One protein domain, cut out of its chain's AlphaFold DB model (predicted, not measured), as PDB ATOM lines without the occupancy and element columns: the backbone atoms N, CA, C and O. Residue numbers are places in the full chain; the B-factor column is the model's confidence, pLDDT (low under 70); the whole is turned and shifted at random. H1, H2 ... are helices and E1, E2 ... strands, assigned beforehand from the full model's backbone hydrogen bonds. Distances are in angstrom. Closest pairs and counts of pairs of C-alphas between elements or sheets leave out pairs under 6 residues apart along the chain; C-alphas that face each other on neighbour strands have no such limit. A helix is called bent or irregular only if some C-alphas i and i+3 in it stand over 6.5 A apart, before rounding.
ATOM      1  N   GLY A  12       0.297  20.505  79.514       83.06
ATOM      2  CA  GLY A  12       0.406  20.473  80.972       83.06
ATOM      3  C   GLY A  12       1.443  21.471  81.479       83.06
ATOM      4  O   GLY A  12       2.548  21.553  80.941       83.06
ATOM      5  N   VAL A  13       1.118  22.190  82.551       80.94
ATOM      6  CA  VAL A  13       2.072  23.007  83.313       80.94
ATOM      7  C   VAL A  13       2.076  22.528  84.757       80.94
ATOM      8  O   VAL A  13       1.069  22.648  85.450       80.94
ATOM      9  N   GLU A  14       3.203  22.000  85.230       81.75
ATOM     10  CA  GLU A  14       3.363  21.619  86.630       81.75
ATOM     11  C   GLU A  14       3.866  22.794  87.462       81.75
ATOM     12  O   GLU A  14       4.923  23.369  87.200       81.75
ATOM     13  N   TRP A  15       3.122  23.116  88.512       78.06
ATOM     14  CA  TRP A  15       3.469  24.127  89.496       78.06
ATOM     15  C   TRP A  15       4.221  23.489  90.662       78.06
ATOM     16  O   TRP A  15       3.616  22.884  91.550       78.06
ATOM     17  N   THR A  16       5.545  23.640  90.657       75.19
ATOM     18  CA  THR A  16       6.444  23.129  91.705       75.19
ATOM     19  C   THR A  16       6.918  24.254  92.631       75.19
ATOM     20  O   THR A  16       6.621  25.431  92.415       75.19
ATOM     21  N   ALA A  17       7.707  23.919  93.659       66.56
ATOM     22  CA  ALA A  17       8.381  24.926  94.486       66.56
ATOM     23  C   ALA A  17       9.349  25.822  93.682       66.56
ATOM     24  O   ALA A  17       9.585  26.961  94.077       66.56
ATOM     25  N   SER A  18       9.869  25.321  92.559       71.81
ATOM     26  CA  SER A  18      10.806  26.024  91.679       71.81
ATOM     27  C   SER A  18      10.110  26.873  90.605       71.81
ATOM     28  O   SER A  18      10.783  27.528  89.816       71.81
ATOM     29  N   GLY A  19       8.772  26.878  90.575       72.38
ATOM     30  CA  GLY A  19       7.966  27.587  89.582       72.38
ATOM     31  C   GLY A  19       7.271  26.660  88.574       72.38
ATOM     32  O   GLY A  19       7.305  25.432  88.730       72.38
ATOM     33  N   PRO A  20       6.586  27.246  87.573       80.81
ATOM     34  CA  PRO A  20       5.894  26.495  86.533       80.81
ATOM     35  C   PRO A  20       6.889  25.868  85.557       80.81
ATOM     36  O   PRO A  20       7.782  26.549  85.052       80.81
ATOM     37  N   ARG A  21       6.693  24.590  85.237       83.25
ATOM     38  CA  ARG A  21       7.451  23.874  84.204       83.25
ATOM     39  C   ARG A  21       6.509  23.139  83.248       83.25
ATOM     40  O   ARG A  21       5.481  22.638  83.705       83.25
ATOM     41  N   PRO A  22       6.822  23.049  81.945       85.88
ATOM     42  CA  PRO A  22       6.059  22.210  81.029       85.88
ATOM     43  C   PRO A  22       6.089  20.743  81.467       85.88
ATOM     44  O   PRO A  22       7.123  20.239  81.913       85.88
ATOM     45  N   VAL A  23       4.960  20.060  81.321       83.88
ATOM     46  CA  VAL A  23       4.854  18.611  81.503       83.88
ATOM     47  C   VAL A  23       5.148  17.950  80.166       83.88
ATOM     48  O   VAL A  23       4.435  18.190  79.196       83.88
ATOM     49  N   ALA A  24       6.202  17.137  80.119       81.56
ATOM     50  CA  ALA A  24       6.599  16.432  78.901       81.56
ATOM     51  C   ALA A  24       5.620  15.307  78.526       81.56
ATOM     52  O   ALA A  24       5.379  15.081  77.347       81.56
ATOM     53  N   ASP A  25       5.050  14.635  79.531       86.38
ATOM     54  CA  ASP A  25       4.122  13.519  79.366       86.38
ATOM     55  C   ASP A  25       2.878  13.745  80.237       86.38
ATOM     56  O   ASP A  25       2.903  13.602  81.465       86.38
ATOM     57  N   LEU A  26       1.797  14.182  79.592       86.56
ATOM     58  CA  LEU A  26       0.533  14.468  80.262       86.56
ATOM     59  C   LEU A  26      -0.225  13.181  80.627       86.56
ATOM     60  O   LEU A  26      -0.913  13.159  81.647       86.56
ATOM     61  N   ASP A  27      -0.039  12.105  79.862       87.44
ATOM     62  CA  ASP A  27      -0.672  10.808  80.115       87.44
ATOM     63  C   ASP A  27      -0.104  10.154  81.377       87.44
ATOM     64  O   ASP A  27      -0.852   9.633  82.213       87.44
ATOM     65  N   ALA A  28       1.207  10.278  81.602       86.38
ATOM     66  CA  ALA A  28       1.824   9.881  82.864       86.38
ATOM     67  C   ALA A  28       1.230  10.653  84.057       86.38
ATOM     68  O   ALA A  28       0.962  10.061  85.110       86.38
ATOM     69  N   ALA A  29       0.971  11.957  83.896       86.44
ATOM     70  CA  ALA A  29       0.344  12.776  84.934       86.44
ATOM     71  C   ALA A  29      -1.128  12.393  85.177       86.44
ATOM     72  O   ALA A  29      -1.578  12.409  86.323       86.44
ATOM     73  N   PHE A  30      -1.874  12.015  84.137       88.56
ATOM     74  CA  PHE A  30      -3.244  11.509  84.264       88.56
ATOM     75  C   PHE A  30      -3.309  10.115  84.899       88.56
ATOM     76  O   PHE A  30      -4.239   9.840  85.658       88.56
ATOM     77  N   THR A  31      -2.313   9.265  84.649       85.56
ATOM     78  CA  THR A  31      -2.282   7.879  85.139       85.56
ATOM     79  C   THR A  31      -1.799   7.789  86.586       85.56
ATOM     80  O   THR A  31      -2.473   7.228  87.452       85.56
ATOM     81  N   HIS A  32      -0.622   8.350  86.874       83.81
ATOM     82  CA  HIS A  32       0.063   8.183  88.162       83.81
ATOM     83  C   HIS A  32      -0.085   9.383  89.098       83.81
ATOM     84  O   HIS A  32       0.401   9.359  90.242       83.81
ATOM     85  N   GLY A  33      -0.723  10.445  88.603       78.81
ATOM     86  CA  GLY A  33      -0.772  11.715  89.290       78.81
ATOM     87  C   GLY A  33       0.620  12.335  89.464       78.81
ATOM     88  O   GLY A  33       1.643  11.809  89.026       78.81
ATOM     89  N   THR A  34       0.684  13.472  90.142       78.06
ATOM     90  CA  THR A  34       1.924  14.247  90.284       78.06
ATOM     91  C   THR A  34       2.689  13.921  91.571       78.06
ATOM     92  O   THR A  34       2.116  13.547  92.601       78.06
ATOM     93  N   THR A  35       4.018  14.020  91.549       69.75
ATOM     94  CA  THR A  35       4.880  13.805  92.730       69.75
ATOM     95  C   THR A  35       5.255  15.097  93.442       69.75
ATOM     96  O   THR A  35       5.288  15.110  94.671       69.75
ATOM     97  N   GLU A  36       5.544  16.161  92.690       66.44
ATOM     98  CA  GLU A  36       6.222  17.356  93.214       66.44
ATOM     99  C   GLU A  36       5.362  18.625  93.165       66.44
ATOM    100  O   GLU A  36       5.553  19.524  93.993       66.44
ATOM    101  N   GLY A  37       4.401  18.701  92.241       73.12
ATOM    102  CA  GLY A  37       3.545  19.870  92.053       73.12
ATOM    103  C   GLY A  37       2.096  19.550  91.698       73.12
ATOM    104  O   GLY A  37       1.664  18.405  91.745       73.12
ATOM    105  N   ILE A  38       1.325  20.580  91.352       80.50
ATOM    106  CA  ILE A  38       0.010  20.419  90.713       80.50
ATOM    107  C   ILE A  38       0.202  20.628  89.220       80.50
ATOM    108  O   ILE A  38       0.728  21.664  88.817       80.50
ATOM    109  N   VAL A  39      -0.267  19.690  88.402       86.06
ATOM    110  CA  VAL A  39      -0.342  19.891  86.955       86.06
ATOM    111  C   VAL A  39      -1.659  20.570  86.609       86.06
ATOM    112  O   VAL A  39      -2.743  20.072  86.903       86.06
ATOM    113  N   GLU A  40      -1.542  21.735  85.989       87.50
ATOM    114  CA  GLU A  40      -2.636  22.463  85.376       87.50
ATOM    115  C   GLU A  40      -2.672  22.148  83.878       87.50
ATOM    116  O   GLU A  40      -1.666  22.308  83.184       87.50
ATOM    117  N   VAL A  41      -3.833  21.736  83.372       91.06
ATOM    118  CA  VAL A  41      -4.046  21.508  81.939       91.06
ATOM    119  C   VAL A  41      -4.427  22.825  81.267       91.06
ATOM    120  O   VAL A  41      -5.288  23.545  81.766       91.06
ATOM    121  N   ARG A  42      -3.791  23.177  80.153       90.56
ATOM    122  CA  ARG A  42      -4.045  24.401  79.382       90.56
ATOM    123  C   ARG A  42      -4.455  24.071  77.964       90.56
ATOM    124  O   ARG A  42      -3.993  23.084  77.404       90.56
ATOM    125  N   TYR A  43      -5.273  24.936  77.388       90.50
ATOM    126  CA  TYR A  43      -5.882  24.753  76.079       90.50
ATOM    127  C   TYR A  43      -5.532  25.931  75.176       90.50
ATOM    128  O   TYR A  43      -5.198  27.014  75.659       90.50
ATOM    129  N   ASP A  44      -5.640  25.724  73.868       90.12
ATOM    130  CA  ASP A  44      -5.681  26.816  72.902       90.12
ATOM    131  C   ASP A  44      -7.053  27.505  72.985       90.12
ATOM    132  O   ASP A  44      -8.035  27.084  72.366       90.12
ATOM    133  N   TYR A  45      -7.153  28.491  73.880       91.50
ATOM    134  CA  TYR A  45      -8.409  29.164  74.194       91.50
ATOM    135  C   TYR A  45      -8.872  30.024  73.015       91.50
ATOM    136  O   TYR A  45      -8.254  31.030  72.677       91.50
ATOM    137  N   ARG A  46     -10.011  29.645  72.433       91.38
ATOM    138  CA  ARG A  46     -10.651  30.326  71.301       91.38
ATOM    139  C   ARG A  46     -12.150  30.504  71.549       91.38
ATOM    140  O   ARG A  46     -12.735  29.756  72.339       91.38
ATOM    141  N   ALA A  47     -12.766  31.489  70.900       91.94
ATOM    142  CA  ALA A  47     -14.167  31.855  71.139       91.94
ATOM    143  C   ALA A  47     -15.153  30.729  70.798       91.94
ATOM    144  O   ALA A  47     -16.184  30.578  71.452       91.94
ATOM    145  N   GLU A  48     -14.797  29.882  69.837       90.38
ATOM    146  CA  GLU A  48     -15.578  28.727  69.394       90.38
ATOM    147  C   GLU A  48     -15.755  27.688  70.510       90.38
ATOM    148  O   GLU A  48     -16.721  26.931  70.496       90.38
ATOM    149  N   LEU A  49     -14.867  27.666  71.514       89.62
ATOM    150  CA  LEU A  49     -14.993  26.757  72.659       89.62
ATOM    151  C   LEU A  49     -16.124  27.151  73.618       89.62
ATOM    152  O   LEU A  49     -16.453  26.361  74.495       89.62
ATOM    153  N   LEU A  50     -16.731  28.334  73.463       90.88
ATOM    154  CA  LEU A  50     -17.925  28.743  74.217       90.88
ATOM    155  C   LEU A  50     -19.234  28.223  73.604       90.88
ATOM    156  O   LEU A  50     -20.312  28.452  74.170       90.88
ATOM    157  N   ASP A  51     -19.178  27.559  72.447       87.06
ATOM    158  CA  ASP A  51     -20.340  26.931  71.820       87.06
ATOM    159  C   ASP A  51     -20.560  25.506  72.355       87.06
ATOM    160  O   ASP A  51     -20.295  24.488  71.710       87.06
ATOM    161  N   PHE A  52     -21.003  25.437  73.611       83.19
ATOM    162  CA  PHE A  52     -21.253  24.180  74.307       83.19
ATOM    163  C   PHE A  52     -22.448  23.431  73.705       83.19
ATOM    164  O   PHE A  52     -23.604  23.769  73.975       83.19
ATOM    165  N   GLY A  53     -22.179  22.355  72.966       63.88
ATOM    166  CA  GLY A  53     -23.214  21.500  72.373       63.88
ATOM    167  C   GLY A  53     -23.228  21.458  70.845       63.88
ATOM    168  O   GLY A  53     -24.098  20.799  70.291       63.88
ATOM    169  N   ALA A  54     -22.252  22.069  70.164       55.91
ATOM    170  CA  ALA A  54     -22.057  21.909  68.717       55.91
ATOM    171  C   ALA A  54     -21.591  20.491  68.284       55.91
ATOM    172  O   ALA A  54     -21.327  20.260  67.105       55.91
ATOM    173  N   GLY A  55     -21.465  19.546  69.227       53.88
ATOM    174  CA  GLY A  55     -21.070  18.150  69.000       53.88
ATOM    175  C   GLY A  55     -22.249  17.180  68.811       53.88
ATOM    176  O   GLY A  55     -23.407  17.580  68.721       53.88
ATOM    177  N   SER A  56     -21.958  15.874  68.743       52.16
ATOM    178  CA  SER A  56     -22.971  14.811  68.619       52.16
ATOM    179  C   SER A  56     -23.977  14.816  69.785       52.16
ATOM    180  O   SER A  56     -23.668  15.288  70.879       52.16
ATOM    181  N   ALA A  57     -25.166  14.232  69.590       53.94
ATOM    182  CA  ALA A  57     -26.211  14.145  70.622       53.94
ATOM    183  C   ALA A  57     -25.731  13.499  71.945       53.94
ATOM    184  O   ALA A  57     -26.218  13.851  73.018       53.94
ATOM    185  N   GLU A  58     -24.740  12.607  71.886       48.94
ATOM    186  CA  GLU A  58     -24.120  11.953  73.050       48.94
ATOM    187  C   GLU A  58     -23.204  12.903  73.836       48.94
ATOM    188  O   GLU A  58     -23.179  12.877  75.065       48.94
ATOM    189  N   SER A  59     -22.532  13.828  73.143       55.44
ATOM    190  CA  SER A  59     -21.766  14.912  73.766       55.44
ATOM    191  C   SER A  59     -22.648  16.038  74.319       55.44
ATOM    192  O   SER A  59     -22.139  16.947  74.953       55.44
ATOM    193  N   ALA A  60     -23.971  16.010  74.136       61.03
ATOM    194  CA  ALA A  60     -24.841  17.146  74.456       61.03
ATOM    195  C   ALA A  60     -25.329  17.207  75.920       61.03
ATOM    196  O   ALA A  60     -26.083  18.117  76.269       61.03
ATOM    197  N   THR A  61     -24.942  16.266  76.790       74.06
ATOM    198  CA  THR A  61     -25.510  16.161  78.148       74.06
ATOM    199  C   THR A  61     -24.461  16.130  79.258       74.06
ATOM    200  O   THR A  61     -23.325  15.694  79.069       74.06
ATOM    201  N   GLY A  62     -24.848  16.616  80.441       88.38
ATOM    202  CA  GLY A  62     -23.984  16.641  81.621       88.38
ATOM    203  C   GLY A  62     -22.719  17.476  81.417       88.38
ATOM    204  O   GLY A  62     -22.741  18.501  80.738       88.38
ATOM    205  N   LEU A  63     -21.613  17.031  82.012       92.81
ATOM    206  CA  LEU A  63     -20.310  17.689  81.912       92.81
ATOM    207  C   LEU A  63     -19.623  17.471  80.555       92.81
ATOM    208  O   LEU A  63     -18.758  18.255  80.175       92.81
ATOM    209  N   TRP A  64     -19.989  16.420  79.817       91.56
ATOM    210  CA  TRP A  64     -19.299  16.019  78.585       91.56
ATOM    211  C   TRP A  64     -19.516  16.995  77.428       91.56
ATOM    212  O   TRP A  64     -18.688  17.078  76.525       91.56
ATOM    213  N   ARG A  65     -20.550  17.836  77.507       89.44
ATOM    214  CA  ARG A  65     -20.769  18.951  76.572       89.44
ATOM    215  C   ARG A  65     -19.689  20.019  76.580       89.44
ATOM    216  O   ARG A  65     -19.618  20.824  75.656       89.44
ATOM    217  N   TYR A  66     -18.845  20.013  77.605       91.81
ATOM    218  CA  TYR A  66     -17.687  20.884  77.720       91.81
ATOM    219  C   TYR A  66     -16.423  20.259  77.113       91.81
ATOM    220  O   TYR A  66     -15.335  20.742  77.400       91.81
ATOM    221  N   ALA A  67     -16.536  19.212  76.279       89.31
ATOM    222  CA  ALA A  67     -15.410  18.456  75.717       89.31
ATOM    223  C   ALA A  67     -14.290  19.324  75.114       89.31
ATOM    224  O   ALA A  67     -13.120  19.012  75.297       89.31
ATOM    225  N   GLY A  68     -14.622  20.445  74.460       88.81
ATOM    226  CA  GLY A  68     -13.624  21.373  73.905       88.81
ATOM    227  C   GLY A  68     -12.725  22.053  74.952       88.81
ATOM    228  O   GLY A  68     -11.659  22.556  74.612       88.81
ATOM    229  N   LEU A  69     -13.144  22.048  76.218       92.06
ATOM    230  CA  LEU A  69     -12.399  22.514  77.387       92.06
ATOM    231  C   LEU A  69     -12.175  21.376  78.393       92.06
ATOM    232  O   LEU A  69     -12.001  21.640  79.577       92.06
ATOM    233  N   LEU A  70     -12.186  20.115  77.963       92.00
ATOM    234  CA  LEU A  70     -11.769  18.970  78.772       92.00
ATOM    235  C   LEU A  70     -10.563  18.294  78.110       92.00
ATOM    236  O   LEU A  70     -10.350  18.467  76.911       92.00
ATOM    237  N   PRO A  71      -9.724  17.560  78.863       88.44
ATOM    238  CA  PRO A  71      -8.656  16.776  78.259       88.44
ATOM    239  C   PRO A  71      -9.231  15.815  77.204       88.44
ATOM    240  O   PRO A  71     -10.297  15.241  77.440       88.44
ATOM    241  N   PRO A  72      -8.562  15.642  76.052       79.06
ATOM    242  CA  PRO A  72      -8.990  14.700  75.044       79.06
ATOM    243  C   PRO A  72      -8.833  13.290  75.605       79.06
ATOM    244  O   PRO A  72      -7.843  12.962  76.261       79.06
ATOM    245  N   PHE A  73      -9.832  12.467  75.333       80.38
ATOM    246  CA  PHE A  73      -9.820  11.056  75.668       80.38
ATOM    247  C   PHE A  73      -9.397  10.253  74.423       80.38
ATOM    248  O   PHE A  73      -9.760  10.658  73.314       80.38
ATOM    249  N   PRO A  74      -8.631   9.151  74.563       77.81
ATOM    250  CA  PRO A  74      -8.170   8.328  73.434       77.81
ATOM    251  C   PRO A  74      -9.257   7.847  72.448       77.81
ATOM    252  O   PRO A  74      -8.964   7.553  71.292       77.81
ATOM    253  N   GLY A  75     -10.506   7.756  72.890       83.38
ATOM    254  CA  GLY A  75     -11.661   7.279  72.145       83.38
ATOM    255  C   GLY A  75     -12.972   7.929  72.610       83.38
ATOM    256  O   GLY A  75     -12.967   8.851  73.434       83.38
ATOM    257  N   PRO A  76     -14.122   7.474  72.076       85.00
ATOM    258  CA  PRO A  76     -15.419   8.053  72.404       85.00
ATOM    259  C   PRO A  76     -15.737   7.885  73.891       85.00
ATOM    260  O   PRO A  76     -15.517   6.821  74.475       85.00
ATOM    261  N   VAL A  77     -16.290   8.944  74.483       88.44
ATOM    262  CA  VAL A  77     -16.742   8.930  75.873       88.44
ATOM    263  C   VAL A  77     -18.018   8.106  75.986       88.44
ATOM    264  O   VAL A  77     -19.022   8.439  75.364       88.44
ATOM    265  N   THR A  78     -17.997   7.060  76.813       90.44
ATOM    266  CA  THR A  78     -19.159   6.174  77.032       90.44
ATOM    267  C   THR A  78     -19.533   6.040  78.507       90.44
ATOM    268  O   THR A  78     -20.160   5.058  78.905       90.44
ATOM    269  N   TYR A  79     -19.127   6.998  79.341       92.81
ATOM    270  CA  TYR A  79     -19.418   6.985  80.771       92.81
ATOM    271  C   TYR A  79     -20.942   7.067  81.014       92.81
ATOM    272  O   TYR A  79     -21.562   8.063  80.630       92.81
ATOM    273  N   PRO A  80     -21.571   6.059  81.648       92.69
ATOM    274  CA  PRO A  80     -23.025   5.886  81.582       92.69
ATOM    275  C   PRO A  80     -23.805   6.746  82.583       92.69
ATOM    276  O   PRO A  80     -25.012   6.941  82.432       92.69
ATOM    277  N   LEU A  81     -23.148   7.254  83.630       93.62
ATOM    278  CA  LEU A  81     -23.822   8.040  84.657       93.62
ATOM    279  C   LEU A  81     -23.950   9.505  84.238       93.62
ATOM    280  O   LEU A  81     -23.007  10.124  83.739       93.62
ATOM    281  N   ARG A  82     -25.109  10.095  84.533       91.56
ATOM    282  CA  ARG A  82     -25.351  11.524  84.318       91.56
ATOM    283  C   ARG A  82     -24.638  12.337  85.389       91.56
ATOM    284  O   ARG A  82     -25.111  12.441  86.516       91.56
ATOM    285  N   LEU A 114     -24.412  11.767  95.110       92.19
ATOM    286  CA  LEU A 114     -24.892  12.944  95.836       92.19
ATOM    287  C   LEU A 114     -23.780  13.952  96.181       92.19
ATOM    288  O   LEU A 114     -23.856  14.667  97.185       92.19
ATOM    289  N   SER A 115     -22.723  14.022  95.362       91.75
ATOM    290  CA  SER A 115     -21.605  14.939  95.593       91.75
ATOM    291  C   SER A 115     -20.943  15.443  94.311       91.75
ATOM    292  O   SER A 115     -20.749  14.700  93.353       91.75
ATOM    293  N   ASN A 116     -20.400  16.669  94.359       92.31
ATOM    294  CA  ASN A 116     -19.533  17.229  93.307       92.31
ATOM    295  C   ASN A 116     -18.315  16.352  92.949       92.31
ATOM    296  O   ASN A 116     -17.672  16.583  91.922       92.31
ATOM    297  N   LYS A 117     -17.963  15.364  93.786       94.62
ATOM    298  CA  LYS A 117     -16.854  14.436  93.522       94.62
ATOM    299  C   LYS A 117     -17.087  13.586  92.274       94.62
ATOM    300  O   LYS A 117     -16.095  13.211  91.647       94.62
ATOM    301  N   ASP A 118     -18.346  13.413  91.869       96.31
ATOM    302  CA  ASP A 118     -18.726  12.708  90.643       96.31
ATOM    303  C   ASP A 118     -18.089  13.316  89.402       96.31
ATOM    304  O   ASP A 118     -17.670  12.579  88.516       96.31
ATOM    305  N   ARG A 119     -17.917  14.642  89.356       96.56
ATOM    306  CA  ARG A 119     -17.296  15.319  88.209       96.56
ATOM    307  C   ARG A 119     -15.847  14.902  88.011       96.56
ATOM    308  O   ARG A 119     -15.446  14.568  86.907       96.56
ATOM    309  N   SER A 120     -15.060  14.909  89.084       96.00
ATOM    310  CA  SER A 120     -13.671  14.447  89.040       96.00
ATOM    311  C   SER A 120     -13.590  12.955  88.715       96.00
ATOM    312  O   SER A 120     -12.748  12.540  87.926       96.00
ATOM    313  N   THR A 121     -14.452  12.153  89.344       96.88
ATOM    314  CA  THR A 121     -14.452  10.699  89.177       96.88
ATOM    315  C   THR A 121     -14.827  10.300  87.755       96.88
ATOM    316  O   THR A 121     -14.176   9.419  87.213       96.88
ATOM    317  N   ALA A 122     -15.801  10.964  87.128       96.75
ATOM    318  CA  ALA A 122     -16.226  10.666  85.764       96.75
ATOM    319  C   ALA A 122     -15.066  10.752  84.763       96.75
ATOM    320  O   ALA A 122     -14.856   9.816  83.999       96.75
ATOM    321  N   LEU A 123     -14.261  11.822  84.813       95.88
ATOM    322  CA  LEU A 123     -13.087  11.956  83.943       95.88
ATOM    323  C   LEU A 123     -12.031  10.895  84.250       95.88
ATOM    324  O   LEU A 123     -11.487  10.290  83.336       95.88
ATOM    325  N   VAL A 124     -11.732  10.675  85.531       96.50
ATOM    326  CA  VAL A 124     -10.709   9.708  85.940       96.50
ATOM    327  C   VAL A 124     -11.090   8.288  85.519       96.50
ATOM    328  O   VAL A 124     -10.287   7.581  84.925       96.50
ATOM    329  N   VAL A 125     -12.318   7.871  85.801       96.56
ATOM    330  CA  VAL A 125     -12.805   6.526  85.486       96.56
ATOM    331  C   VAL A 125     -12.946   6.329  83.979       96.56
ATOM    332  O   VAL A 125     -12.590   5.266  83.475       96.56
ATOM    333  N   GLU A 126     -13.396   7.346  83.243       95.69
ATOM    334  CA  GLU A 126     -13.436   7.271  81.782       95.69
ATOM    335  C   GLU A 126     -12.029   7.149  81.186       95.69
ATOM    336  O   GLU A 126     -11.812   6.322  80.303       95.69
ATOM    337  N   TYR A 127     -11.052   7.895  81.709       95.12
ATOM    338  CA  TYR A 127      -9.661   7.757  81.281       95.12
ATOM    339  C   TYR A 127      -9.133   6.348  81.576       95.12
ATOM    340  O   TYR A 127      -8.632   5.690  80.671       95.12
ATOM    341  N   ALA A 128      -9.346   5.833  82.797       95.19
ATOM    342  CA  ALA A 128      -8.975   4.466  83.180       95.19
ATOM    343  C   ALA A 128      -9.554   3.410  82.232       95.19
ATOM    344  O   ALA A 128      -8.853   2.474  81.847       95.19
ATOM    345  N   ARG A 129     -10.823   3.569  81.843       94.25
ATOM    346  CA  ARG A 129     -11.506   2.673  80.904       94.25
ATOM    347  C   ARG A 129     -10.821   2.661  79.547       94.25
ATOM    348  O   ARG A 129     -10.608   1.597  78.976       94.25
ATOM    349  N   GLN A 130     -10.485   3.839  79.032       92.38
ATOM    350  CA  GLN A 130      -9.913   3.980  77.697       92.38
ATOM    351  C   GLN A 130      -8.438   3.585  77.623       92.38
ATOM    352  O   GLN A 130      -7.994   3.106  76.582       92.38
ATOM    353  N   THR A 131      -7.691   3.727  78.718       92.00
ATOM    354  CA  THR A 131      -6.292   3.285  78.799       92.00
ATOM    355  C   THR A 131      -6.138   1.840  79.275       92.00
ATOM    356  O   THR A 131      -5.014   1.369  79.422       92.00
ATOM    357  N   GLY A 132      -7.240   1.128  79.543       92.88
ATOM    358  CA  GLY A 132      -7.212  -0.266  79.991       92.88
ATOM    359  C   GLY A 132      -6.601  -0.461  81.383       92.88
ATOM    360  O   GLY A 132      -5.972  -1.488  81.638       92.88
ATOM    361  N   ALA A 133      -6.746   0.518  82.279       94.12
ATOM    362  CA  ALA A 133      -6.225   0.411  83.638       94.12
ATOM    363  C   ALA A 133      -6.905  -0.742  84.396       94.12
ATOM    364  O   ALA A 133      -8.128  -0.879  84.387       94.12
ATOM    365  N   ALA A 134      -6.111  -1.547  85.107       95.56
ATOM    366  CA  ALA A 134      -6.621  -2.727  85.812       95.56
ATOM    367  C   ALA A 134      -7.504  -2.385  87.028       95.56
ATOM    368  O   ALA A 134      -8.303  -3.213  87.462       95.56
ATOM    369  N   ALA A 135      -7.343  -1.186  87.593       97.62
ATOM    370  CA  ALA A 135      -8.173  -0.653  88.667       97.62
ATOM    371  C   ALA A 135      -8.017   0.874  88.769       97.62
ATOM    372  O   ALA A 135      -7.119   1.471  88.164       97.62
ATOM    373  N   VAL A 136      -8.852   1.495  89.601       97.94
ATOM    374  CA  VAL A 136      -8.714   2.890  90.038       97.94
ATOM    375  C   VAL A 136      -8.603   2.930  91.559       97.94
ATOM    376  O   VAL A 136      -9.406   2.318  92.266       97.94
ATOM    377  N   ALA A 137      -7.618   3.663  92.074       97.50
ATOM    378  CA  ALA A 137      -7.332   3.739  93.499       97.50
ATOM    379  C   ALA A 137      -7.521   5.151  94.065       97.50
ATOM    380  O   ALA A 137      -7.201   6.150  93.419       97.50
ATOM    381  N   ALA A 138      -8.002   5.230  95.306       96.44
ATOM    382  CA  ALA A 138      -8.022   6.464  96.086       96.44
ATOM    383  C   ALA A 138      -7.898   6.170  97.585       96.44
ATOM    384  O   ALA A 138      -8.285   5.099  98.048       96.44
ATOM    385  N   ALA A 139      -7.427   7.147  98.354       94.12
ATOM    386  CA  ALA A 139      -7.501   7.139  99.806       94.12
ATOM    387  C   ALA A 139      -8.534   8.161 100.292       94.12
ATOM    388  O   ALA A 139      -8.333   9.373 100.191       94.12
ATOM    389  N   SER A 140      -9.666   7.684 100.809       90.44
ATOM    390  CA  SER A 140     -10.728   8.544 101.335       90.44
ATOM    391  C   SER A 140     -11.725   7.751 102.166       90.44
ATOM    392  O   SER A 140     -12.023   6.607 101.855       90.44
ATOM    393  N   THR A 141     -12.301   8.391 103.179       82.75
ATOM    394  CA  THR A 141     -13.360   7.831 104.031       82.75
ATOM    395  C   THR A 141     -14.736   8.446 103.755       82.75
ATOM    396  O   THR A 141     -15.660   8.235 104.532       82.75
ATOM    397  N   GLY A 142     -14.879   9.258 102.699       86.06
ATOM    398  CA  GLY A 142     -16.090  10.049 102.448       86.06
ATOM    399  C   GLY A 142     -16.483  10.131 100.974       86.06
ATOM    400  O   GLY A 142     -16.361   9.166 100.227       86.06
ATOM    401  N   ASN A 143     -16.941  11.303 100.528       90.62
ATOM    402  CA  ASN A 143     -17.556  11.477  99.204       90.62
ATOM    403  C   ASN A 143     -16.662  11.062  98.021       90.62
ATOM    404  O   ASN A 143     -17.181  10.687  96.976       90.62
ATOM    405  N   VAL A 144     -15.330  11.119  98.152       93.31
ATOM    406  CA  VAL A 144     -14.422  10.616  97.101       93.31
ATOM    407  C   VAL A 144     -14.508   9.095  96.996       93.31
ATOM    408  O   VAL A 144     -14.589   8.584  95.884       93.31
ATOM    409  N   ALA A 145     -14.535   8.386  98.127       93.56
ATOM    410  CA  ALA A 145     -14.691   6.938  98.170       93.56
ATOM    411  C   ALA A 145     -16.055   6.502  97.622       93.56
ATOM    412  O   ALA A 145     -16.115   5.596  96.794       93.56
ATOM    413  N   ALA A 146     -17.141   7.163  98.031       93.31
ATOM    414  CA  ALA A 146     -18.483   6.854  97.531       93.31
ATOM    415  C   ALA A 146     -18.595   7.116  96.019       93.31
ATOM    416  O   ALA A 146     -19.024   6.246  95.266       93.31
ATOM    417  N   SER A 147     -18.134   8.285  95.566       95.81
ATOM    418  CA  SER A 147     -18.131   8.652  94.149       95.81
ATOM    419  C   SER A 147     -17.307   7.685  93.304       95.81
ATOM    420  O   SER A 147     -17.793   7.216  92.277       95.81
ATOM    421  N   LEU A 148     -16.085   7.349  93.742       97.31
ATOM    422  CA  LEU A 148     -15.225   6.400  93.038       97.31
ATOM    423  C   LEU A 148     -15.880   5.024  92.935       97.31
ATOM    424  O   LEU A 148     -15.886   4.442  91.857       97.31
ATOM    425  N   ALA A 149     -16.446   4.528  94.031       96.44
ATOM    426  CA  ALA A 149     -17.068   3.216  94.054       96.44
ATOM    427  C   ALA A 149     -18.278   3.138  93.101       96.44
ATOM    428  O   ALA A 149     -18.343   2.229  92.278       96.44
ATOM    429  N   VAL A 150     -19.166   4.142  93.127       96.12
ATOM    430  CA  VAL A 150     -20.311   4.252  92.201       96.12
ATOM    431  C   VAL A 150     -19.845   4.361  90.746       96.12
ATOM    432  O   VAL A 150     -20.339   3.642  89.879       96.12
ATOM    433  N   GLY A 151     -18.896   5.258  90.466       96.75
ATOM    434  CA  GLY A 151     -18.434   5.519  89.103       96.75
ATOM    435  C   GLY A 151     -17.701   4.338  88.477       96.75
ATOM    436  O   GLY A 151     -17.962   3.995  87.327       96.75
ATOM    437  N   ALA A 152     -16.820   3.687  89.238       97.06
ATOM    438  CA  ALA A 152     -16.058   2.533  88.773       97.06
ATOM    439  C   ALA A 152     -16.961   1.309  88.546       97.06
ATOM    440  O   ALA A 152     -16.854   0.656  87.507       97.06
ATOM    441  N   ALA A 153     -17.921   1.064  89.449       96.75
ATOM    442  CA  ALA A 153     -18.921   0.011  89.281       96.75
ATOM    443  C   ALA A 153     -19.758   0.209  88.008       96.75
ATOM    444  O   ALA A 153     -20.014  -0.750  87.284       96.75
ATOM    445  N   ALA A 154     -20.128   1.454  87.690       95.31
ATOM    446  CA  ALA A 154     -20.936   1.761  86.514       95.31
ATOM    447  C   ALA A 154     -20.242   1.447  85.176       95.31
ATOM    448  O   ALA A 154     -20.928   1.225  84.182       95.31
ATOM    449  N   VAL A 155     -18.907   1.405  85.140       94.75
ATOM    450  CA  VAL A 155     -18.130   1.051  83.936       94.75
ATOM    451  C   VAL A 155     -17.451  -0.321  84.026       94.75
ATOM    452  O   VAL A 155     -16.737  -0.704  83.103       94.75
ATOM    453  N   GLY A 156     -17.645  -1.054  85.128       95.06
ATOM    454  CA  GLY A 156     -17.058  -2.380  85.336       95.06
ATOM    455  C   GLY A 156     -15.552  -2.388  85.627       95.06
ATOM    456  O   GLY A 156     -14.895  -3.387  85.346       95.06
ATOM    457  N   ILE A 157     -14.990  -1.306  86.181       96.38
ATOM    458  CA  ILE A 157     -13.571  -1.241  86.576       96.38
ATOM    459  C   ILE A 157     -13.454  -1.423  88.095       96.38
ATOM    460  O   ILE A 157     -14.215  -0.798  88.836       96.38
ATOM    461  N   PRO A 158     -12.499  -2.225  88.602       97.25
ATOM    462  CA  PRO A 158     -12.282  -2.353  90.039       97.25
ATOM    463  C   PRO A 158     -11.910  -1.019  90.704       97.25
ATOM    464  O   PRO A 158     -10.987  -0.326  90.270       97.25
ATOM    465  N   ALA A 159     -12.585  -0.682  91.806       97.94
ATOM    466  CA  ALA A 159     -12.202   0.413  92.697       97.94
ATOM    467  C   ALA A 159     -11.499  -0.131  93.945       97.94
ATOM    468  O   ALA A 159     -12.038  -1.010  94.620       97.94
ATOM    469  N   VAL A 160     -10.331   0.424  94.282       97.88
ATOM    470  CA  VAL A 160      -9.575   0.078  95.497       97.88
ATOM    471  C   VAL A 160      -9.452   1.306  96.396       97.88
ATOM    472  O   VAL A 160      -8.798   2.293  96.051       97.88
ATOM    473  N   ILE A 161     -10.097   1.258  97.558       97.19
ATOM    474  CA  ILE A 161     -10.242   2.398  98.462       97.19
ATOM    475  C   ILE A 161      -9.452   2.130  99.738       97.19
ATOM    476  O   ILE A 161      -9.754   1.207 100.491       97.19
ATOM    477  N   PHE A 162      -8.450   2.965  99.989       96.75
ATOM    478  CA  PHE A 162      -7.592   2.877 101.163       96.75
ATOM    479  C   PHE A 162      -8.131   3.789 102.264       96.75
ATOM    480  O   PHE A 162      -8.329   4.989 102.055       96.75
ATOM    481  N   VAL A 163      -8.358   3.233 103.448       94.19
ATOM    482  CA  VAL A 163      -8.914   3.960 104.595       94.19
ATOM    483  C   VAL A 163      -8.131   3.635 105.858       94.19
ATOM    484  O   VAL A 163      -7.608   2.528 105.974       94.19
ATOM    485  N   PRO A 164      -8.013   4.569 106.814       91.88
ATOM    486  CA  PRO A 164      -7.443   4.237 108.106       91.88
ATOM    487  C   PRO A 164      -8.335   3.218 108.836       91.88
ATOM    488  O   PRO A 164      -9.552   3.213 108.651       91.88
ATOM    489  N   SER A 165      -7.737   2.339 109.640       90.81
ATOM    490  CA  SER A 165      -8.460   1.249 110.317       90.81
ATOM    491  C   SER A 165      -9.439   1.716 111.400       90.81
ATOM    492  O   SER A 165     -10.305   0.949 111.804       90.81
ATOM    493  N   ASP A 166      -9.311   2.957 111.872       86.31
ATOM    494  CA  ASP A 166     -10.161   3.589 112.888       86.31
ATOM    495  C   ASP A 166     -11.390   4.310 112.297       86.31
ATOM    496  O   ASP A 166     -12.121   5.002 113.009       86.31
ATOM    497  N   VAL A 167     -11.629   4.169 110.989       85.81
ATOM    498  CA  VAL A 167     -12.783   4.770 110.321       85.81
ATOM    499  C   VAL A 167     -14.099   4.173 110.829       85.81
ATOM    500  O   VAL A 167     -14.256   2.962 110.949       85.81
ATOM    501  N   ASP A 168     -15.085   5.042 111.060       84.31
ATOM    502  CA  ASP A 168     -16.462   4.634 111.337       84.31
ATOM    503  C   ASP A 168     -17.010   3.770 110.176       84.31
ATOM    504  O   ASP A 168     -17.105   4.270 109.044       84.31
ATOM    505  N   PRO A 169     -17.411   2.507 110.428       83.50
ATOM    506  CA  PRO A 169     -17.955   1.617 109.403       83.50
ATOM    507  C   PRO A 169     -19.154   2.207 108.652       83.50
ATOM    508  O   PRO A 169     -19.315   1.964 107.455       83.50
ATOM    509  N   GLY A 170     -19.968   3.040 109.311       83.25
ATOM    510  CA  GLY A 170     -21.113   3.710 108.697       83.25
ATOM    511  C   GLY A 170     -20.722   4.604 107.516       83.25
ATOM    512  O   GLY A 170     -21.482   4.725 106.556       83.25
ATOM    513  N   LYS A 171     -19.507   5.171 107.527       80.56
ATOM    514  CA  LYS A 171     -18.981   5.987 106.419       80.56
ATOM    515  C   LYS A 171     -18.549   5.154 105.215       80.56
ATOM    516  O   LYS A 171     -18.523   5.662 104.098       80.56
ATOM    517  N   LEU A 172     -18.232   3.879 105.432       85.06
ATOM    518  CA  LEU A 172     -17.785   2.962 104.386       85.06
ATOM    519  C   LEU A 172     -18.939   2.299 103.637       85.06
ATOM    520  O   LEU A 172     -18.734   1.796 102.533       85.06
ATOM    521  N   MET A 173     -20.145   2.315 104.212       83.69
ATOM    522  CA  MET A 173     -21.313   1.610 103.681       83.69
ATOM    523  C   MET A 173     -21.578   1.917 102.208       83.69
ATOM    524  O   MET A 173     -21.718   0.989 101.417       83.69
ATOM    525  N   ALA A 174     -21.580   3.197 101.822       78.88
ATOM    526  CA  ALA A 174     -21.831   3.593 100.437       78.88
ATOM    527  C   ALA A 174     -20.843   2.919  99.468       78.88
ATOM    528  O   ALA A 174     -21.261   2.321  98.483       78.88
ATOM    529  N   SER A 175     -19.547   2.932  99.796       86.25
ATOM    530  CA  SER A 175     -18.499   2.316  98.976       86.25
ATOM    531  C   SER A 175     -18.545   0.787  98.980       86.25
ATOM    532  O   SER A 175     -18.351   0.163  97.936       86.25
ATOM    533  N   ALA A 176     -18.827   0.180 100.135       85.19
ATOM    534  CA  ALA A 176     -18.911  -1.271 100.276       85.19
ATOM    535  C   ALA A 176     -20.081  -1.851  99.466       85.19
ATOM    536  O   ALA A 176     -19.916  -2.845  98.763       85.19
ATOM    537  N   THR A 177     -21.250  -1.200  99.498       87.62
ATOM    538  CA  THR A 177     -22.453  -1.679  98.786       87.62
ATOM    539  C   THR A 177     -22.323  -1.665  97.265       87.62
ATOM    540  O   THR A 177     -23.019  -2.409  96.584       87.62
ATOM    541  N   THR A 178     -21.408  -0.861  96.727       88.88
ATOM    542  CA  THR A 178     -21.124  -0.764  95.287       88.88
ATOM    543  C   THR A 178     -20.016  -1.710  94.814       88.88
ATOM    544  O   THR A 178     -19.631  -1.655  93.651       88.88
ATOM    545  N   GLY A 179     -19.488  -2.573  95.693       87.56
ATOM    546  CA  GLY A 179     -18.495  -3.591  95.333       87.56
ATOM    547  C   GLY A 179     -17.046  -3.098  95.266       87.56
ATOM    548  O   GLY A 179     -16.206  -3.772  94.676       87.56
ATOM    549  N   ALA A 180     -16.728  -1.940  95.856       95.56
ATOM    550  CA  ALA A 180     -15.340  -1.495  95.948       95.56
ATOM    551  C   ALA A 180     -14.548  -2.336  96.960       95.56
ATOM    552  O   ALA A 180     -15.036  -2.661  98.044       95.56
ATOM    553  N   THR A 181     -13.288  -2.619  96.635       96.50
ATOM    554  CA  THR A 181     -12.346  -3.260  97.554       96.50
ATOM    555  C   THR A 181     -11.862  -2.231  98.565       96.50
ATOM    556  O   THR A 181     -11.211  -1.253  98.198       96.50
ATOM    557  N   ILE A 182     -12.150  -2.456  99.845       95.69
ATOM    558  CA  ILE A 182     -11.721  -1.574 100.933       95.69
ATOM    559  C   ILE A 182     -10.467  -2.157 101.588       95.69
ATOM    560  O   ILE A 182     -10.469  -3.297 102.043       95.69
ATOM    561  N   VAL A 183      -9.405  -1.355 101.656       96.19
ATOM    562  CA  VAL A 183      -8.139  -1.701 102.308       96.19
ATOM    563  C   VAL A 183      -7.992  -0.858 103.569       96.19
ATOM    564  O   VAL A 183      -7.826   0.361 103.489       96.19
ATOM    565  N   LEU A 184      -8.053  -1.509 104.732       95.00
ATOM    566  CA  LEU A 184      -7.822  -0.869 106.027       95.00
ATOM    567  C   LEU A 184      -6.316  -0.714 106.279       95.00
ATOM    568  O   LEU A 184      -5.549  -1.651 106.066       95.00
ATOM    569  N   VAL A 185      -5.899   0.461 106.746       95.38
ATOM    570  CA  VAL A 185      -4.495   0.803 107.007       95.38
ATOM    571  C   VAL A 185      -4.342   1.288 108.444       95.38
ATOM    572  O   VAL A 185      -4.887   2.323 108.826       95.38
ATOM    573  N   GLU A 186      -3.579   0.554 109.247       92.44
ATOM    574  CA  GLU A 186      -3.452   0.812 110.689       92.44
ATOM    575  C   GLU A 186      -2.711   2.115 111.008       92.44
ATOM    576  O   GLU A 186      -2.974   2.763 112.016       92.44
ATOM    577  N   GLN A 187      -1.805   2.552 110.131       90.94
ATOM    578  CA  GLN A 187      -0.923   3.701 110.371       90.94
ATOM    579  C   GLN A 187      -1.584   5.061 110.052       90.94
ATOM    580  O   GLN A 187      -0.903   6.081 109.908       90.94
ATOM    581  N   GLY A 188      -2.913   5.093 109.934       87.12
ATOM    582  CA  GLY A 188      -3.703   6.310 109.755       87.12
ATOM    583  C   GLY A 188      -3.773   6.835 108.315       87.12
ATOM    584  O   GLY A 188      -3.255   6.247 107.363       87.12
ATOM    585  N   TYR A 189      -4.437   7.985 108.141       86.94
ATOM    586  CA  TYR A 189      -4.797   8.511 106.815       86.94
ATOM    587  C   TYR A 189      -3.590   8.801 105.910       86.94
ATOM    588  O   TYR A 189      -3.628   8.511 104.718       86.94
ATOM    589  N   GLN A 190      -2.502   9.353 106.458       86.06
ATOM    590  CA  GLN A 190      -1.311   9.672 105.658       86.06
ATOM    591  C   GLN A 190      -0.660   8.406 105.085       86.06
ATOM    592  O   GLN A 190      -0.232   8.408 103.931       86.06
ATOM    593  N   ALA A 191      -0.638   7.316 105.857       90.94
ATOM    594  CA  ALA A 191      -0.160   6.025 105.381       90.94
ATOM    595  C   ALA A 191      -1.114   5.419 104.345       90.94
ATOM    596  O   ALA A 191      -0.649   4.939 103.316       90.94
ATOM    597  N   ALA A 192      -2.432   5.514 104.556       93.56
ATOM    598  CA  ALA A 192      -3.429   5.068 103.580       93.56
ATOM    599  C   ALA A 192      -3.282   5.788 102.229       93.56
ATOM    600  O   ALA A 192      -3.292   5.155 101.175       93.56
ATOM    601  N   PHE A 193      -3.073   7.106 102.265       92.38
ATOM    602  CA  PHE A 193      -2.798   7.918 101.084       92.38
ATOM    603  C   PHE A 193      -1.503   7.496 100.390       92.38
ATOM    604  O   PHE A 193      -1.514   7.212  99.194       92.38
ATOM    605  N   ALA A 194      -0.391   7.399 101.124       92.31
ATOM    606  CA  ALA A 194       0.887   6.980 100.554       92.31
ATOM    607  C   ALA A 194       0.811   5.575  99.930       92.31
ATOM    608  O   ALA A 194       1.271   5.379  98.803       92.31
ATOM    609  N   LEU A 195       0.173   4.628 100.625       96.00
ATOM    610  CA  LEU A 195      -0.008   3.257 100.160       96.00
ATOM    611  C   LEU A 195      -0.879   3.203  98.901       96.00
ATOM    612  O   LEU A 195      -0.485   2.561  97.933       96.00
ATOM    613  N   SER A 196      -2.001   3.929  98.862       96.25
ATOM    614  CA  SER A 196      -2.862   4.025  97.673       96.25
ATOM    615  C   SER A 196      -2.064   4.408  96.427       96.25
ATOM    616  O   SER A 196      -2.148   3.739  95.395       96.25
ATOM    617  N   ARG A 197      -1.218   5.436  96.547       93.94
ATOM    618  CA  ARG A 197      -0.376   5.917  95.445       93.94
ATOM    619  C   ARG A 197       0.723   4.931  95.062       93.94
ATOM    620  O   ARG A 197       0.994   4.735  93.877       93.94
ATOM    621  N   GLN A 198       1.365   4.311  96.050       94.75
ATOM    622  CA  GLN A 198       2.401   3.306  95.818       94.75
ATOM    623  C   GLN A 198       1.838   2.100  95.060       94.75
ATOM    624  O   GLN A 198       2.440   1.653  94.083       94.75
ATOM    625  N   MET A 199       0.669   1.610  95.476       95.69
ATOM    626  CA  MET A 199      -0.015   0.492  94.832       95.69
ATOM    627  C   MET A 199      -0.457   0.865  93.417       95.69
ATOM    628  O   MET A 199      -0.206   0.101  92.488       95.69
ATOM    629  N   ALA A 200      -0.999   2.072  93.222       94.38
ATOM    630  CA  ALA A 200      -1.386   2.530  91.893       94.38
ATOM    631  C   ALA A 200      -0.216   2.499  90.899       94.38
ATOM    632  O   ALA A 200      -0.331   1.936  89.814       94.38
ATOM    633  N   ARG A 201       0.958   2.994  91.304       91.50
ATOM    634  CA  ARG A 201       2.171   2.920  90.472       91.50
ATOM    635  C   ARG A 201       2.658   1.493  90.256       91.50
ATOM    636  O   ARG A 201       3.044   1.146  89.147       91.50
ATOM    637  N   ARG A 202       2.664   0.669  91.307       93.81
ATOM    638  CA  ARG A 202       3.199  -0.698  91.251       93.81
ATOM    639  C   ARG A 202       2.403  -1.604  90.312       93.81
ATOM    640  O   ARG A 202       3.011  -2.454  89.664       93.81
ATOM    641  N   PHE A 203       1.082  -1.436  90.279       93.06
ATOM    642  CA  PHE A 203       0.155  -2.305  89.552       93.06
ATOM    643  C   PHE A 203      -0.441  -1.666  88.292       93.06
ATOM    644  O   PHE A 203      -1.297  -2.276  87.656       93.06
ATOM    645  N   GLY A 204      -0.012  -0.454  87.924       88.94
ATOM    646  CA  GLY A 204      -0.568   0.259  86.771       88.94
ATOM    647  C   GLY A 204      -2.044   0.628  86.950       88.94
ATOM    648  O   GLY A 204      -2.802   0.634  85.983       88.94
ATOM    649  N   TRP A 205      -2.476   0.887  88.186       95.06
ATOM    650  CA  TRP A 205      -3.808   1.430  88.455       95.06
ATOM    651  C   TRP A 205      -3.796   2.944  88.292       95.06
ATOM    652  O   TRP A 205      -2.759   3.595  88.450       95.06
ATOM    653  N   LEU A 206      -4.971   3.513  88.049       94.75
ATOM    654  CA  LEU A 206      -5.115   4.956  87.973       94.75
ATOM    655  C   LEU A 206      -5.231   5.555  89.384       94.75
ATOM    656  O   LEU A 206      -6.091   5.161  90.175       94.75
ATOM    657  N   ASP A 207      -4.367   6.517  89.702       95.06
ATOM    658  CA  ASP A 207      -4.399   7.280  90.954       95.06
ATOM    659  C   ASP A 207      -5.456   8.399  90.875       95.06
ATOM    660  O   ASP A 207      -5.236   9.417  90.222       95.06
ATOM    661  N   ARG A 208      -6.609   8.248  91.539       94.69
ATOM    662  CA  ARG A 208      -7.690   9.259  91.554       94.69
ATOM    663  C   ARG A 208      -7.519  10.320  92.645       94.69
ATOM    664  O   ARG A 208      -8.347  11.237  92.741       94.69
TER     665      ARG A 208
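AT A GLANCE: This is residues 12 to 82 and 114 to 208 of the 376 residues of the protein "PALP domain-containing protein" of Pseudonocardia sp. CNS-139 (UniProt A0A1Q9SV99). A small parallel sheet of three strands, E4 to E6, is sandwiched between helix H8 on one face and H6 on the other, with H5 and H7 beside H6. A second sheet of three strands, antiparallel, E1 to E3, has H1 over one face, and H1 meets H8 at the join; from E3 a loose stretch with short helices H2 to H4 leads round toward H5. The printed part has 166 residues with eight named helices and six named strands, in the order E1 E2 H1 E3 H2 H3 H4 H5 E4 H6 E5 H7 E6 H8, class mixed. The whole is compact, with a radius of gyration of the C-alphas of 16.8 A and spans of 51 by 41 by 25 A.

IN THESE COORDINATES: E1, residues 12 to 16, begins at C-alpha 12 (0.406, 20.473, 80.972). Then come E2, 19 to 23; H1, 26 to 32; E3, 38 to 42; H2, 47 to 50; H3, 57 to 60; and H4, 62 to 69. After the cut follow H5, 117 to 130, 20.2 A; E4, 136 to 139; H6, 143 to 155, 18.5 A; E5, 159 to 164, 16.6 A; H7, 169 to 177; E6, 181 to 185; and H8, 188 to 203, 22.3 A, ending at C-alpha 203 (0.155, -2.305, 89.552). H4 and H7 are irregular: C-alphas 65 and 68 are 8.0 A apart, and 171 and 174 are 7.0 A apart.

HOW THE PARTS SIT: The first sheet has the order E2 E1 E3, antiparallel; E1 and E2 form a hairpin, with N 14 and O 21 at 2.8 A, and E1 and E3 have N 15 and O 38 at 2.8 A. E2, H1 and E3 make a split strand-helix-strand unit, E1 lying between its strands, with a right-handed crossover. H1 and H8 only just touch, with 3 pairs of C-alphas within 8 A, the closest His 32 and Arg 201 at 6.1 A. H4 is close to but not clearly touching H2, H3 and H5. The second sheet, E4 E5 E6, is parallel, with N 160 and O 136 at 2.9 A and N 183 and O 161 at 2.8 A. E4, H6, E5 and E5, H7, E6 are strand-helix-strand units, parallel neighbours joined through a helix, both right-handed. H8, at a height of 7.2 A over the sheet, and H6, at 8.6 A, are on opposite faces, making three layers; H5 and H7 only graze the sheet. H6 touches H5, closest C-alphas Asp 118 and Ser 147 at 5.4 A, and H7, closest Ala 146 and Ser 175 at 4.8 A. Every O i to N i+4 pair is within hydrogen-bond range in H1 and H8; the count is 9 of 10 in H5, 8 of 9 in H6, 3 of 5 in H7 and 0 of 4 in H4, which has 3 of 5 O i to N i+3 pairs; H2 and H3 are too short for an i+4 pair.

THE WHOLE: The C-alphas farthest apart, Ala 47 and Glu 186, are 51.4 A apart. Residues 83 to 113 are not printed, and C-alphas 82 and 114 are 11.6 A apart across this cut. Of the links printed whole, none is long. Mean pLDDT of the printed part is 88.0; residues 17, 35 to 36 and 53 to 60 are under 70.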